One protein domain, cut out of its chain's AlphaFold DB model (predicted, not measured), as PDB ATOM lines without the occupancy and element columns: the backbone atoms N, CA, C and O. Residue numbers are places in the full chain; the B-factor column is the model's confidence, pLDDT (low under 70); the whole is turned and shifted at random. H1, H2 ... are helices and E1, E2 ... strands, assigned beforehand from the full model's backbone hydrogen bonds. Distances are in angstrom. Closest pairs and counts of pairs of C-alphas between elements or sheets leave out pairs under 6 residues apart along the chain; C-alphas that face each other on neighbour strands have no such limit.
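Overview. This is residues 724 to 840 of the 842 residues of the protein "Lipoprotein, putative" of Treponema denticola (strain ATCC 35405 / DSM 14222 / CIP 103919 / JCM 8153 / KCTC 15104) (UniProt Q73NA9). A twisted antiparallel sheet of five strands, in the order E4 E3 E2 E1 E7, wraps partway round, and the separate hairpin of E5 and E6 makes a smaller wall opposite it, so that the seven strands form a loose, incomplete barrel, open between E4 and E5. The bends in E2, E3 and E4 bring their far ends towards the hairpin, and the short helix H1 sits at the sheet's level between E2 and E6. The printed part has 117 residues, with one named helix and seven named strands in the order H1 E1 E2 E3 E4 E5 E6 E7; it is mostly strand, though under half of the residues are in named elements. The whole is compact, with a radius of gyration of the C-alphas of 13.3 A, yet elongated, spanning 44 by 28 by 27 A.

Arrangement. E1, residues 746 to 750, E2, residues 756 to 765, E3, residues 774 to 782, and E4, residues 788 to 798, form a meander, each strand the antiparallel neighbour of the one before. Across the neighbour strands E1 and E2, N 747 and O 759 are within hydrogen-bond range at 2.8 A; across E2 and E3, N 760 and O 778 are within hydrogen-bond range at 2.8 A; and across E3 and E4, N 792 and O 779 are within hydrogen-bond range at 2.9 A. E7, residues 836 to 839, is the other edge strand, antiparallel to E1 at 164 degrees, with N 748 and O 838 2.8 A apart. E5, residues 817 to 821, and E6, residues 827 to 831, are a hairpin, with N 818 and O 830 2.8 A apart. Residues 802 to 803 pair antiparallel with residues 817 to 818 of E5. The closest C-alphas of E4 and E5 are those of Glu 798 and Leu 819, 7.3 A apart. E3 and E5 are only just apart, at 8.2 A. H1, residues 739 to 742, is on the five-strand sheet at its level, with a height of 1.8 A; its closest C-alphas to E2 are those of Thr 740 and Val 764, 6.2 A apart, and to E6 those of Arg 739 and Trp 828, 5.9 A apart. H1 is too short for an O i to N i+4 pair; its one O i to N i+3 pair is within range.

Along the chain. H1 begins at C-alpha 739, (165.360, 214.636, 191.405). E2 measures 26.1 A and bends by 64 degrees at residue 762; E3 measures 24.8 A and bends by 52 degrees at residue 778; E4 measures 25.6 A and bends by 72 degrees at residue 794. E7 ends at C-alpha 839, (167.838, 207.692, 199.795).

Size, cuts and confidence. The C-alphas farthest apart are those of Ser 770 and Tyr 785, 44.3 A. The printed part has no cut. The link from E4 to E5 is long, with 18 residues. The mean pLDDT of the printed part is 85.6; residues 767 to 771, 808 to 813, 823 and 825 are under 70.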
ATOM      1  N   ALA A 724     174.978 202.338 207.529       82.44
ATOM      2  CA  ALA A 724     174.339 202.332 206.216       82.44
ATOM      3  C   ALA A 724     175.324 202.509 205.049       82.44
ATOM      4  O   ALA A 724     174.896 202.579 203.899       82.44
ATOM      5  N   ASN A 725     176.634 202.614 205.307       88.56
ATOM      6  CA  ASN A 725     177.632 202.947 204.287       88.56
ATOM      7  C   ASN A 725     177.623 201.968 203.097       88.56
ATOM      8  O   ASN A 725     177.805 202.388 201.956       88.56
ATOM      9  N   SER A 726     177.360 200.677 203.328       88.00
ATOM     10  CA  SER A 726     177.220 199.684 202.249       88.00
ATOM     11  C   SER A 726     176.001 199.921 201.351       88.00
ATOM     12  O   SER A 726     176.024 199.518 200.192       88.00
ATOM     13  N   SER A 727     174.963 200.588 201.858       89.56
ATOM     14  CA  SER A 727     173.731 200.915 201.126       89.56
ATOM     15  C   SER A 727     173.819 202.245 200.367       89.56
ATOM     16  O   SER A 727     172.907 202.589 199.617       89.56
ATOM     17  N   MET A 728     174.910 203.007 200.522       92.06
ATOM     18  CA  MET A 728     175.125 204.274 199.815       92.06
ATOM     19  C   MET A 728     175.546 204.039 198.362       92.06
ATOM     20  O   MET A 728     176.721 204.135 198.007       92.06
ATOM     21  N   ILE A 729     174.578 203.668 197.527       92.25
ATOM     22  CA  ILE A 729     174.791 203.269 196.131       92.25
ATOM     23  C   ILE A 729     174.876 204.434 195.147       92.25
ATOM     24  O   ILE A 729     175.326 204.218 194.027       92.25
ATOM     25  N   TYR A 730     174.413 205.631 195.518       94.38
ATOM     26  CA  TYR A 730     174.495 206.791 194.633       94.38
ATOM     27  C   TYR A 730     175.870 207.436 194.780       94.38
ATOM     28  O   TYR A 730     176.245 207.828 195.886       94.38
ATOM     29  N   ASP A 731     176.603 207.551 193.678       93.38
ATOM     30  CA  ASP A 731     177.971 208.070 193.612       93.38
ATOM     31  C   ASP A 731     178.240 208.769 192.259       93.38
ATOM     32  O   ASP A 731     177.313 209.090 191.513       93.38
ATOM     33  N   GLU A 732     179.505 209.039 191.931       90.62
ATOM     34  CA  GLU A 732     179.887 209.720 190.688       90.62
ATOM     35  C   GLU A 732     179.518 208.960 189.400       90.62
ATOM     36  O   GLU A 732     179.398 209.586 188.338       90.62
ATOM     37  N   ASN A 733     179.331 207.639 189.498       91.44
ATOM     38  CA  ASN A 733     178.987 206.741 188.397       91.44
ATOM     39  C   ASN A 733     177.499 206.368 188.407       91.44
ATOM     40  O   ASN A 733     176.928 206.101 187.351       91.44
ATOM     41  N   ASN A 734     176.862 206.377 189.579       93.31
ATOM     42  CA  ASN A 734     175.447 206.075 189.755       93.31
ATOM     43  C   ASN A 734     174.687 207.302 190.283       93.31
ATOM     44  O   ASN A 734     174.532 207.500 191.490       93.31
ATOM     45  N   ILE A 735     174.236 208.154 189.362       91.81
ATOM     46  CA  ILE A 735     173.606 209.443 189.677       91.81
ATOM     47  C   ILE A 735     172.090 209.321 189.874       91.81
ATOM     48  O   ILE A 735     171.444 208.411 189.357       91.81
ATOM     49  N   ILE A 736     171.489 210.298 190.554       91.56
ATOM     50  CA  ILE A 736     170.030 210.427 190.648       91.56
ATOM     51  C   ILE A 736     169.539 211.164 189.399       91.56
ATOM     52  O   ILE A 736     169.676 212.382 189.297       91.56
ATOM     53  N   THR A 737     169.000 210.424 188.428       87.81
ATOM     54  CA  THR A 737     168.582 210.959 187.117       87.81
ATOM     55  C   THR A 737     167.263 211.728 187.149       87.81
ATOM     56  O   THR A 737     167.020 212.546 186.268       87.81
ATOM     57  N   ASP A 738     166.427 211.479 188.159       86.62
ATOM     58  CA  ASP A 738     165.196 212.218 188.431       86.62
ATOM     59  C   ASP A 738     165.206 212.703 189.881       86.62
ATOM     60  O   ASP A 738     165.110 211.917 190.820       86.62
ATOM     61  N   ARG A 739     165.318 214.017 190.073       87.62
ATOM     62  CA  ARG A 739     165.360 214.636 191.405       87.62
ATOM     63  C   ARG A 739     164.044 214.561 192.164       87.62
ATOM     64  O   ARG A 739     164.068 214.727 193.381       87.62
ATOM     65  N   THR A 740     162.909 214.348 191.494       86.94
ATOM     66  CA  THR A 740     161.606 214.329 192.181       86.94
ATOM     67  C   THR A 740     161.526 213.218 193.222       86.94
ATOM     68  O   THR A 740     160.842 213.380 194.231       86.94
ATOM     69  N   ILE A 741     162.314 212.148 193.059       90.00
ATOM     70  CA  ILE A 741     162.410 211.051 194.029       90.00
ATOM     71  C   ILE A 741     162.937 211.506 195.396       90.00
ATOM     72  O   ILE A 741     162.767 210.792 196.381       90.00
ATOM     73  N   LEU A 742     163.588 212.673 195.463       91.12
ATOM     74  CA  LEU A 742     164.110 213.250 196.696       91.12
ATOM     75  C   LEU A 742     163.038 213.997 197.493       91.12
ATOM     76  O   LEU A 742     163.240 214.224 198.681       91.12
ATOM     77  N   LEU A 743     161.913 214.385 196.882       92.00
ATOM     78  CA  LEU A 743     160.916 215.233 197.532       92.00
ATOM     79  C   LEU A 743     160.387 214.593 198.822       92.00
ATOM     80  O   LEU A 743     159.839 213.489 198.825       92.00
ATOM     81  N   GLY A 744     160.553 215.307 199.934       89.19
ATOM     82  CA  GLY A 744     160.144 214.857 201.257       89.19
ATOM     83  C   GLY A 744     160.960 213.680 201.790       89.19
ATOM     84  O   GLY A 744     160.539 213.076 202.772       89.19
ATOM     85  N   LYS A 745     162.074 213.286 201.161       91.88
ATOM     86  CA  LYS A 745     162.902 212.156 201.604       91.88
ATOM     87  C   LYS A 745     164.027 212.597 202.529       91.88
ATOM     88  O   LYS A 745     164.521 213.726 202.487       91.88
ATOM     89  N   LEU A 746     164.446 211.644 203.353       93.50
ATOM     90  CA  LEU A 746     165.708 211.695 204.070       93.50
ATOM     91  C   LEU A 746     166.783 211.012 203.227       93.50
ATOM     92  O   LEU A 746     166.561 209.939 202.670       93.50
ATOM     93  N   VAL A 747     167.952 211.632 203.146       93.81
ATOM     94  CA  VAL A 747     169.094 211.135 202.386       93.81
ATOM     95  C   VAL A 747     170.290 211.067 203.317       93.81
ATOM     96  O   VAL A 747     170.738 212.086 203.845       93.81
ATOM     97  N   LEU A 748     170.790 209.858 203.536       94.50
ATOM     98  CA  LEU A 748     172.040 209.634 204.245       94.50
ATOM     99  C   LEU A 748     173.195 209.875 203.282       94.50
ATOM    100  O   LEU A 748     173.110 209.486 202.118       94.50
ATOM    101  N   TYR A 749     174.270 210.488 203.756       94.75
ATOM    102  CA  TYR A 749     175.429 210.753 202.919       94.75
ATOM    103  C   TYR A 749     176.746 210.534 203.645       94.75
ATOM    104  O   TYR A 749     176.847 210.672 204.866       94.75
ATOM    105  N   LYS A 750     177.763 210.233 202.845       94.81
ATOM    106  CA  LYS A 750     179.174 210.345 203.183       94.81
ATOM    107  C   LYS A 750     179.783 211.419 202.288       94.81
ATOM    108  O   LYS A 750     179.604 211.369 201.074       94.81
ATOM    109  N   THR A 751     180.463 212.386 202.883       91.88
ATOM    110  CA  THR A 751     181.125 213.483 202.166       91.88
ATOM    111  C   THR A 751     182.470 213.038 201.598       91.88
ATOM    112  O   THR A 751     182.994 211.979 201.966       91.88
ATOM    113  N   ASN A 752     183.077 213.864 200.746       87.06
ATOM    114  CA  ASN A 752     184.412 213.589 200.203       87.06
ATOM    115  C   ASN A 752     185.513 213.498 201.280       87.06
ATOM    116  O   ASN A 752     186.527 212.832 201.079       87.06
ATOM    117  N   GLN A 753     185.299 214.118 202.447       87.12
ATOM    118  CA  GLN A 753     186.228 214.069 203.583       87.12
ATOM    119  C   GLN A 753     186.018 212.838 204.473       87.12
ATOM    120  O   GLN A 753     186.714 212.665 205.471       87.12
ATOM    121  N   GLY A 754     185.048 211.984 204.137       88.50
ATOM    122  CA  GLY A 754     184.695 210.811 204.926       88.50
ATOM    123  C   GLY A 754     183.810 211.103 206.138       88.50
ATOM    124  O   GLY A 754     183.592 210.196 206.941       88.50
ATOM    125  N   ASN A 755     183.271 212.320 206.260       91.81
ATOM    126  CA  ASN A 755     182.267 212.639 207.271       91.81
ATOM    127  C   ASN A 755     180.908 212.072 206.855       91.81
ATOM    128  O   ASN A 755     180.597 211.973 205.669       91.81
ATOM    129  N   TYR A 756     180.073 211.734 207.831       94.56
ATOM    130  CA  TYR A 756     178.730 211.216 207.585       94.56
ATOM    131  C   TYR A 756     177.680 212.262 207.944       94.56
ATOM    132  O   TYR A 756     177.886 213.086 208.837       94.56
ATOM    133  N   GLY A 757     176.529 212.225 207.282       95.06
ATOM    134  CA  GLY A 757     175.434 213.129 207.595       95.06
ATOM    135  C   GLY A 757     174.092 212.721 207.008       95.06
ATOM    136  O   GLY A 757     173.955 211.696 206.343       95.06
ATOM    137  N   ILE A 758     173.085 213.531 207.318       95.06
ATOM    138  CA  ILE A 758     171.709 213.367 206.859       95.06
ATOM    139  C   ILE A 758     171.193 214.667 206.241       95.06
ATOM    140  O   ILE A 758     171.512 215.765 206.707       95.06
ATOM    141  N   MET A 759     170.407 214.542 205.179       94.75
ATOM    142  CA  MET A 759     169.735 215.626 204.469       94.75
ATOM    143  C   MET A 759     168.231 215.342 204.417       94.75
ATOM    144  O   MET A 759     167.833 214.256 204.018       94.75
ATOM    145  N   HIS A 760     167.393 216.302 204.804       94.75
ATOM    146  CA  HIS A 760     165.943 216.251 204.629       94.75
ATOM    147  C   HIS A 760     165.544 217.224 203.525       94.75
ATOM    148  O   HIS A 760     165.621 218.437 203.720       94.75
ATOM    149  N   VAL A 761     165.146 216.693 202.372       93.62
ATOM    150  CA  VAL A 761     164.749 217.500 201.214       93.62
ATOM    151  C   VAL A 761     163.277 217.868 201.359       93.62
ATOM    152  O   VAL A 761     162.407 217.002 201.328       93.62
ATOM    153  N   THR A 762     163.000 219.153 201.552       93.75
ATOM    154  CA  THR A 762     161.660 219.681 201.839       93.75
ATOM    155  C   THR A 762     160.939 220.178 200.593       93.75
ATOM    156  O   THR A 762     159.713 220.222 200.581       93.75
ATOM    157  N   GLU A 763     161.679 220.505 199.533       93.19
ATOM    158  CA  GLU A 763     161.121 220.991 198.273       93.19
ATOM    159  C   GLU A 763     161.994 220.543 197.101       93.19
ATOM    160  O   GLU A 763     163.223 220.516 197.204       93.19
ATOM    161  N   VAL A 764     161.355 220.213 195.981       90.81
ATOM    162  CA  VAL A 764     162.008 219.947 194.698       90.81
ATOM    163  C   VAL A 764     161.181 220.643 193.627       90.81
ATOM    164  O   VAL A 764     160.030 220.269 193.408       90.81
ATOM    165  N   ASP A 765     161.769 221.632 192.960       85.62
ATOM    166  CA  ASP A 765     161.179 222.273 191.790       85.62
ATOM    167  C   ASP A 765     161.897 221.828 190.512       85.62
ATOM    168  O   ASP A 765     163.066 222.142 190.261       85.62
ATOM    169  N   ASN A 766     161.146 221.122 189.670       79.00
ATOM    170  CA  ASN A 766     161.578 220.662 188.361       79.00
ATOM    171  C   ASN A 766     160.928 221.432 187.192       79.00
ATOM    172  O   ASN A 766     161.016 220.943 186.070       79.00
ATOM    173  N   THR A 767     160.344 222.623 187.401       68.19
ATOM    174  CA  THR A 767     159.651 223.425 186.365       68.19
ATOM    175  C   THR A 767     160.356 223.430 184.996       68.19
ATOM    176  O   THR A 767     161.585 223.467 184.898       68.19
ATOM    177  N   THR A 768     159.550 223.334 183.933       55.41
ATOM    178  CA  THR A 768     159.913 223.021 182.534       55.41
ATOM    179  C   THR A 768     161.088 223.831 181.969       55.41
ATOM    180  O   THR A 768     161.303 224.948 182.423       55.41
ATOM    181  N   ASN A 769     161.778 223.263 180.962       51.78
ATOM    182  CA  ASN A 769     163.016 223.610 180.209       51.78
ATOM    183  C   ASN A 769     163.594 225.051 180.187       51.78
ATOM    184  O   ASN A 769     164.706 225.232 179.702       51.78
ATOM    185  N   SER A 770     162.910 226.069 180.705       55.91
ATOM    186  CA  SER A 770     163.372 227.452 180.865       55.91
ATOM    187  C   SER A 770     163.669 227.875 182.317       55.91
ATOM    188  O   SER A 770     164.265 228.931 182.515       55.91
ATOM    189  N   GLY A 771     163.261 227.107 183.339       63.97
ATOM    190  CA  GLY A 771     163.520 227.412 184.755       63.97
ATOM    191  C   GLY A 771     164.777 226.725 185.306       63.97
ATOM    192  O   GLY A 771     164.997 225.531 185.077       63.97
ATOM    193  N   LYS A 772     165.589 227.445 186.096       70.06
ATOM    194  CA  LYS A 772     166.750 226.856 186.787       70.06
ATOM    195  C   LYS A 772     166.369 225.749 187.777       70.06
ATOM    196  O   LYS A 772     167.224 224.922 188.062       70.06
ATOM    197  N   GLY A 773     165.114 225.647 188.233       81.75
ATOM    198  CA  GLY A 773     164.675 224.661 189.235       81.75
ATOM    199  C   GLY A 773     165.505 224.695 190.527       81.75
ATOM    200  O   GLY A 773     166.542 225.356 190.597       81.75
ATOM    201  N   HIS A 774     165.094 223.965 191.559       87.50
ATOM    202  CA  HIS A 774     165.859 223.916 192.809       87.50
ATOM    203  C   HIS A 774     165.560 222.684 193.650       87.50
ATOM    204  O   HIS A 774     164.553 222.000 193.469       87.50
ATOM    205  N   ILE A 775     166.441 222.433 194.615       91.62
ATOM    206  CA  ILE A 775     166.120 221.632 195.795       91.62
ATOM    207  C   ILE A 775     166.232 222.514 197.035       91.62
ATOM    208  O   ILE A 775     167.165 223.312 197.158       91.62
ATOM    209  N   LYS A 776     165.294 222.358 197.966       93.31
ATOM    210  CA  LYS A 776     165.362 222.951 199.302       93.31
ATOM    211  C   LYS A 776     165.553 221.846 200.326       93.31
ATOM    212  O   LYS A 776     164.839 220.843 200.287       93.31
ATOM    213  N   PHE A 777     166.507 222.005 201.236       94.25
ATOM    214  CA  PHE A 777     166.798 220.983 202.233       94.25
ATOM    215  C   PHE A 777     167.343 221.531 203.551       94.25
ATOM    216  O   PHE A 777     167.941 222.605 203.629       94.25
ATOM    217  N   ASN A 778     167.186 220.710 204.584       95.25
ATOM    218  CA  ASN A 778     167.927 220.805 205.835       95.25
ATOM    219  C   ASN A 778     169.032 219.746 205.830       95.25
ATOM    220  O   ASN A 778     168.807 218.637 205.353       95.25
ATOM    221  N   SER A 779     170.214 220.034 206.370       94.94
ATOM    222  CA  SER A 779     171.287 219.043 206.494       94.94
ATOM    223  C   SER A 779     171.981 219.099 207.846       94.94
ATOM    224  O   SER A 779     172.068 220.152 208.479       94.94
ATOM    225  N   LYS A 780     172.500 217.949 208.274       94.44
ATOM    226  CA  LYS A 780     173.309 217.787 209.478       94.44
ATOM    227  C   LYS A 780     174.480 216.858 209.181       94.44
ATOM    228  O   LYS A 780     174.263 215.712 208.797       94.44
ATOM    229  N   THR A 781     175.694 217.363 209.348       94.12
ATOM    230  CA  THR A 781     176.951 216.632 209.144       94.12
ATOM    231  C   THR A 781     177.613 216.393 210.490       94.12
ATOM    232  O   THR A 781     177.643 217.297 211.326       94.12
ATOM    233  N   PHE A 782     178.159 215.201 210.694       91.75
ATOM    234  CA  PHE A 782     178.852 214.804 211.913       91.75
ATOM    235  C   PHE A 782     180.357 214.712 211.668       91.75
ATOM    236  O   PHE A 782     180.791 214.298 210.597       91.75
ATOM    237  N   ASN A 783     181.152 215.078 212.670       85.75
ATOM    238  CA  ASN A 783     182.592 214.852 212.663       85.75
ATOM    239  C   ASN A 783     182.918 213.381 212.983       85.75
ATOM    240  O   ASN A 783     182.044 212.588 213.347       85.75
ATOM    241  N   GLN A 784     184.202 213.021 212.909       82.25
ATOM    242  CA  GLN A 784     184.681 211.662 213.197       82.25
ATOM    243  C   GLN A 784     184.366 211.155 214.617       82.25
ATOM    244  O   GLN A 784     184.337 209.949 214.841       82.25
ATOM    245  N   TYR A 785     184.098 212.061 215.562       77.75
ATOM    246  CA  TYR A 785     183.758 211.753 216.953       77.75
ATOM    247  C   TYR A 785     182.241 211.718 217.209       77.75
ATOM    248  O   TYR A 785     181.819 211.601 218.355       77.75
ATOM    249  N   GLY A 786     181.412 211.858 216.168       77.75
ATOM    250  CA  GLY A 786     179.950 211.862 216.274       77.75
ATOM    251  C   GLY A 786     179.335 213.197 216.707       77.75
ATOM    252  O   GLY A 786     178.113 213.312 216.772       77.75
ATOM    253  N   GLY A 787     180.146 214.228 216.956       83.12
ATOM    254  CA  GLY A 787     179.662 215.583 217.215       83.12
ATOM    255  C   GLY A 787     179.127 216.236 215.941       83.12
ATOM    256  O   GLY A 787     179.652 216.005 214.853       83.12
ATOM    257  N   VAL A 788     178.095 217.074 216.059       87.75
ATOM    258  CA  VAL A 788     177.560 217.821 214.911       87.75
ATOM    259  C   VAL A 788     178.611 218.823 214.430       87.75
ATOM    260  O   VAL A 788     178.925 219.789 215.120       87.75
ATOM    261  N   LEU A 789     179.151 218.579 213.239       90.38
ATOM    262  CA  LEU A 789     180.136 219.425 212.573       90.38
ATOM    263  C   LEU A 789     179.472 220.649 211.941       90.38
ATOM    264  O   LEU A 789     179.964 221.770 212.071       90.38
ATOM    265  N   LYS A 790     178.351 220.439 211.243       91.56
ATOM    266  CA  LYS A 790     177.635 221.507 210.545       91.56
ATOM    267  C   LYS A 790     176.149 221.211 210.436       91.56
ATOM    268  O   LYS A 790     175.749 220.075 210.197       91.56
ATOM    269  N   THR A 791     175.340 222.258 210.542       92.88
ATOM    270  CA  THR A 791     173.924 222.237 210.172       92.88
ATOM    271  C   THR A 791     173.632 223.291 209.113       92.88
ATOM    272  O   THR A 791     174.264 224.353 209.060       92.88
ATOM    273  N   LYS A 792     172.669 222.985 208.248       92.00
ATOM    274  CA  LYS A 792     172.053 223.933 207.322       92.00
ATOM    275  C   LYS A 792     170.546 223.782 207.430       92.00
ATOM    276  O   LYS A 792     170.044 222.660 207.458       92.00
ATOM    277  N   THR A 793     169.858 224.910 207.468       92.69
ATOM    278  CA  THR A 793     168.401 224.975 207.556       92.69
ATOM    279  C   THR A 793     167.889 225.766 206.365       92.69
ATOM    280  O   THR A 793     168.495 226.776 206.006       92.69
ATOM    281  N   ASP A 794     166.815 225.285 205.746       92.62
ATOM    282  CA  ASP A 794     166.133 225.894 204.606       92.62
ATOM    283  C   ASP A 794     167.072 226.259 203.444       92.62
ATOM    284  O   ASP A 794     166.863 227.247 202.739       92.62
ATOM    285  N   LYS A 795     168.127 225.463 203.219       92.56
ATOM    286  CA  LYS A 795     169.097 225.726 202.155       92.56
ATOM    287  C   LYS A 795     168.459 225.428 200.803       92.56
ATOM    288  O   LYS A 795     168.116 224.285 200.524       92.56
ATOM    289  N   VAL A 796     168.359 226.455 199.963       91.06
ATOM    290  CA  VAL A 796     167.976 226.346 198.550       91.06
ATOM    291  C   VAL A 796     169.239 226.246 197.692       91.06
ATOM    292  O   VAL A 796     170.197 227.002 197.912       91.06
ATOM    293  N   LEU A 797     169.249 225.296 196.759       88.12
ATOM    294  CA  LEU A 797     170.240 225.175 195.687       88.12
ATOM    295  C   LEU A 797     169.537 225.183 194.334       88.12
ATOM    296  O   LEU A 797     168.656 224.352 194.108       88.12
ATOM    297  N   GLU A 798     169.939 226.095 193.453       87.56
ATOM    298  CA  GLU A 798     169.418 226.203 192.087       87.56
ATOM    299  C   GLU A 798     170.118 225.225 191.133       87.56
ATOM    300  O   GLU A 798     171.270 224.828 191.331       87.56
ATOM    301  N   GLY A 799     169.442 224.835 190.050       84.50
ATOM    302  CA  GLY A 799     170.078 224.058 188.989       84.50
ATOM    303  C   GLY A 799     171.260 224.806 188.364       84.50
ATOM    304  O   GLY A 799     171.139 225.953 187.938       84.50
ATOM    305  N   GLY A 800     172.401 224.126 188.288       81.38
ATOM    306  CA  GLY A 800     173.698 224.665 187.897       81.38
ATOM    307  C   GLY A 800     174.647 224.908 189.074       81.38
ATOM    308  O   GLY A 800     175.806 225.230 188.828       81.38
ATOM    309  N   GLU A 801     174.208 224.723 190.324       85.50
ATOM    310  CA  GLU A 801     175.040 224.931 191.517       85.50
ATOM    311  C   GLU A 801     175.695 223.640 192.035       85.50
ATOM    312  O   GLU A 801     175.104 222.553 192.027       85.50
ATOM    313  N   CYS A 802     176.921 223.778 192.545       85.12
ATOM    314  CA  CYS A 802     177.601 222.750 193.327       85.12
ATOM    315  C   CYS A 802     177.528 223.077 194.826       85.12
ATOM    316  O   CYS A 802     177.372 224.238 195.209       85.12
ATOM    317  N   PHE A 803     177.669 222.070 195.692       87.81
ATOM    318  CA  PHE A 803     177.635 222.289 197.139       87.81
ATOM    319  C   PHE A 803     178.539 221.335 197.924       87.81
ATOM    320  O   PHE A 803     178.793 220.201 197.512       87.81
ATOM    321  N   GLN A 804     178.996 221.808 199.087       88.50
ATOM    322  CA  GLN A 804     179.724 221.022 200.081       88.50
ATOM    323  C   GLN A 804     179.079 221.164 201.467       88.50
ATOM    324  O   GLN A 804     178.802 222.282 201.921       88.50
ATOM    325  N   PHE A 805     178.865 220.039 202.150       89.88
ATOM    326  CA  PHE A 805     178.136 219.982 203.414       89.88
ATOM    327  C   PHE A 805     178.907 220.592 204.595       89.88
ATOM    328  O   PHE A 805     178.277 221.183 205.475       89.88
ATOM    329  N   GLU A 806     180.244 220.534 204.612       86.38
ATOM    330  CA  GLU A 806     181.034 221.035 205.746       86.38
ATOM    331  C   GLU A 806     181.217 222.560 205.771       86.38
ATOM    332  O   GLU A 806     181.065 223.183 206.826       86.38
ATOM    333  N   TYR A 807     181.526 223.192 204.634       77.88
ATOM    334  CA  TYR A 807     181.867 224.626 204.596       77.88
ATOM    335  C   TYR A 807     180.693 225.505 204.139       77.88
ATOM    336  O   TYR A 807     180.501 226.602 204.665       77.88
ATOM    337  N   GLY A 808     179.831 224.992 203.251       63.03
ATOM    338  CA  GLY A 808     178.661 225.687 202.717       63.03
ATOM    339  C   GLY A 808     179.004 226.847 201.777       63.03
ATOM    340  O   GLY A 808     178.970 227.999 202.199       63.03
ATOM    341  N   GLY A 809     179.264 226.525 200.510       61.66
ATOM    342  CA  GLY A 809     179.611 227.438 199.411       61.66
ATOM    343  C   GLY A 809     180.164 226.646 198.215       61.66
ATOM    344  O   GLY A 809     180.072 225.418 198.240       61.66
ATOM    345  N   ASP A 810     180.745 227.328 197.218       58.06
ATOM    346  CA  ASP A 810     181.533 226.719 196.127       58.06
ATOM    347  C   ASP A 810     183.044 226.703 196.485       58.06
ATOM    348  O   ASP A 810     183.720 227.726 196.358       58.06
ATOM    349  N   PRO A 811     183.587 225.587 197.008       57.50
ATOM    350  CA  PRO A 811     184.997 225.407 197.370       57.50
ATOM    351  C   PRO A 811     185.927 225.043 196.196       57.50
ATOM    352  O   PRO A 811     187.090 224.711 196.441       57.50
ATOM    353  N   GLY A 812     185.458 225.022 194.941       64.81
ATOM    354  CA  GLY A 812     186.259 224.537 193.811       64.81
ATOM    355  C   GLY A 812     186.329 223.004 193.752       64.81
ATOM    356  O   GLY A 812     185.308 222.333 193.720       64.81
ATOM    357  N   SER A 813     187.517 222.389 193.728       64.50
ATOM    358  CA  SER A 813     187.681 220.947 193.421       64.50
ATOM    359  C   SER A 813     187.260 219.957 194.529       64.50
ATOM    360  O   SER A 813     187.626 218.787 194.461       64.50
ATOM    361  N   LYS A 814     186.555 220.401 195.580       70.56
ATOM    362  CA  LYS A 814     186.214 219.609 196.787       70.56
ATOM    363  C   LYS A 814     184.709 219.580 197.076       70.56
ATOM    364  O   LYS A 814     184.276 219.682 198.220       70.56
ATOM    365  N   LEU A 815     183.905 219.492 196.027       84.44
ATOM    366  CA  LEU A 815     182.443 219.476 196.106       84.44
ATOM    367  C   LEU A 815     181.922 218.092 196.494       84.44
ATOM    368  O   LEU A 815     182.500 217.090 196.075       84.44
ATOM    369  N   ASP A 816     180.832 218.037 197.261       83.69
ATOM    370  CA  ASP A 816     180.173 216.771 197.615       83.69
ATOM    371  C   ASP A 816     179.124 216.372 196.586       83.69
ATOM    372  O   ASP A 816     178.898 215.187 196.351       83.69
ATOM    373  N   PHE A 817     178.458 217.346 195.964       88.12
ATOM    374  CA  PHE A 817     177.502 217.067 194.905       88.12
ATOM    375  C   PHE A 817     177.273 218.258 193.977       88.12
ATOM    376  O   PHE A 817     177.600 219.407 194.289       88.12
ATOM    377  N   TYR A 818     176.663 217.949 192.837       87.62
ATOM    378  CA  TYR A 818     176.273 218.888 191.805       87.62
ATOM    379  C   TYR A 818     174.822 218.690 191.368       87.62
ATOM    380  O   TYR A 818     174.361 217.563 191.155       87.62
ATOM    381  N   LEU A 819     174.108 219.805 191.224       86.12
ATOM    382  CA  LEU A 819     172.710 219.857 190.822       86.12
ATOM    383  C   LEU A 819     172.604 220.353 189.366       86.12
ATOM    384  O   LEU A 819     172.416 221.537 189.135       86.12
ATOM    385  N   GLN A 820     172.684 219.480 188.353       83.38
ATOM    386  CA  GLN A 820     172.678 219.885 186.926       83.38
ATOM    387  C   GLN A 820     171.295 219.996 186.256       83.38
ATOM    388  O   GLN A 820     170.545 219.017 186.210       83.38
ATOM    389  N   ASN A 821     171.011 221.130 185.610       79.81
ATOM    390  CA  ASN A 821     169.919 221.239 184.636       79.81
ATOM    391  C   ASN A 821     170.458 221.200 183.211       79.81
ATOM    392  O   ASN A 821     171.247 222.066 182.837       79.81
ATOM    393  N   ASN A 822     170.032 220.224 182.422       73.56
ATOM    394  CA  ASN A 822     170.423 220.118 181.027       73.56
ATOM    395  C   ASN A 822     169.445 220.869 180.116       73.56
ATOM    396  O   ASN A 822     168.261 221.029 180.418       73.56
ATOM    397  N   THR A 823     169.948 221.299 178.961       69.19
ATOM    398  CA  THR A 823     169.167 221.984 177.919       69.19
ATOM    399  C   THR A 823     168.129 221.082 177.246       69.19
ATOM    400  O   THR A 823     167.190 221.589 176.641       69.19
ATOM    401  N   ASP A 824     168.277 219.758 177.355       71.00
ATOM    402  CA  ASP A 824     167.315 218.756 176.870       71.00
ATOM    403  C   ASP A 824     166.117 218.549 177.821       71.00
ATOM    404  O   ASP A 824     165.220 217.759 177.530       71.00
ATOM    405  N   GLY A 825     166.089 219.270 178.948       69.56
ATOM    406  CA  GLY A 825     165.053 219.173 179.972       69.56
ATOM    407  C   GLY A 825     165.330 218.159 181.078       69.56
ATOM    408  O   GLY A 825     164.579 218.112 182.053       69.56
ATOM    409  N   THR A 826     166.410 217.377 180.984       75.00
ATOM    410  CA  THR A 826     166.794 216.433 182.041       75.00
ATOM    411  C   THR A 826     167.414 217.161 183.239       75.00
ATOM    412  O   THR A 826     168.170 218.126 183.101       75.00
ATOM    413  N   LYS A 827     167.075 216.712 184.453       79.56
ATOM    414  CA  LYS A 827     167.528 217.320 185.714       79.56
ATOM    415  C   LYS A 827     168.010 216.231 186.665       79.56
ATOM    416  O   LYS A 827     167.196 215.481 187.194       79.56
ATOM    417  N   TRP A 828     169.316 216.175 186.919       85.69
ATOM    418  CA  TRP A 828     169.939 215.142 187.755       85.69
ATOM    419  C   TRP A 828     170.670 215.717 188.971       85.69
ATOM    420  O   TRP A 828     170.965 216.914 189.033       85.69
ATOM    421  N   PHE A 829     170.907 214.869 189.969       90.19
ATOM    422  CA  PHE A 829     171.688 215.144 191.174       90.19
ATOM    423  C   PHE A 829     172.839 214.136 191.246       90.19
ATOM    424  O   PHE A 829     172.613 212.925 191.274       90.19
ATOM    425  N   LYS A 830     174.078 214.636 191.236       90.69
ATOM    426  CA  LYS A 830     175.286 213.808 191.159       90.69
ATOM    427  C   LYS A 830     176.185 214.031 192.365       90.69
ATOM    428  O   LYS A 830     176.673 215.146 192.544       90.69
ATOM    429  N   PRO A 831     176.473 212.978 193.129       92.56
ATOM    430  CA  PRO A 831     177.571 212.966 194.087       92.56
ATOM    431  C   PRO A 831     178.922 213.166 193.380       92.56
ATOM    432  O   PRO A 831     179.129 212.662 192.277       92.56
ATOM    433  N   LEU A 832     179.842 213.902 193.999       89.50
ATOM    434  CA  LEU A 832     181.168 214.206 193.453       89.50
ATOM    435  C   LEU A 832     182.280 213.784 194.422       89.50
ATOM    436  O   LEU A 832     182.062 213.684 195.625       89.50
ATOM    437  N   ASN A 833     183.491 213.581 193.895       88.06
ATOM    438  CA  ASN A 833     184.721 213.424 194.681       88.06
ATOM    439  C   ASN A 833     184.625 212.350 195.785       88.06
ATOM    440  O   ASN A 833     184.976 212.608 196.931       88.06
ATOM    441  N   LEU A 834     184.149 211.144 195.443       89.00
ATOM    442  CA  LEU A 834     183.945 210.012 196.369       89.00
ATOM    443  C   LEU A 834     182.832 210.199 197.418       89.00
ATOM    444  O   LEU A 834     182.673 209.336 198.288       89.00
ATOM    445  N   ALA A 835     182.046 211.276 197.342       92.06
ATOM    446  CA  ALA A 835     180.826 211.381 198.126       92.06
ATOM    447  C   ALA A 835     179.816 210.307 197.692       92.06
ATOM    448  O   ALA A 835     179.730 209.944 196.516       92.06
ATOM    449  N   ARG A 836     179.046 209.797 198.654       95.12
ATOM    450  CA  ARG A 836     178.063 208.729 198.432       95.12
ATOM    451  C   ARG A 836     176.762 209.037 199.147       95.12
ATOM    452  O   ARG A 836     176.787 209.604 200.237       95.12
ATOM    453  N   PHE A 837     175.639 208.633 198.563       95.12
ATOM    454  CA  PHE A 837     174.310 208.872 199.121       95.12
ATOM    455  C   PHE A 837     173.460 207.602 199.161       95.12
ATOM    456  O   PHE A 837     173.586 206.709 198.321       95.12
ATOM    457  N   TYR A 838     172.550 207.559 200.130       93.25
ATOM    458  CA  TYR A 838     171.482 206.575 200.253       93.25
ATOM    459  C   TYR A 838     170.158 207.296 200.521       93.25
ATOM    460  O   TYR A 838     170.027 208.015 201.513       93.25
ATOM    461  N   ILE A 839     169.181 207.124 199.631       92.19
ATOM    462  CA  ILE A 839     167.838 207.692 199.795       92.19
ATOM    463  C   ILE A 839     167.022 206.723 200.646       92.19
ATOM    464  O   ILE A 839     166.832 205.573 200.253       92.19
ATOM    465  N   LEU A 840     166.511 207.188 201.785       87.69
ATOM    466  CA  LEU A 840     165.666 206.360 202.637       87.69
ATOM    467  C   LEU A 840     164.319 206.100 201.954       87.69
ATOM    468  O   LEU A 840     163.672 207.012 201.431       87.69
TER     469      LEU A 840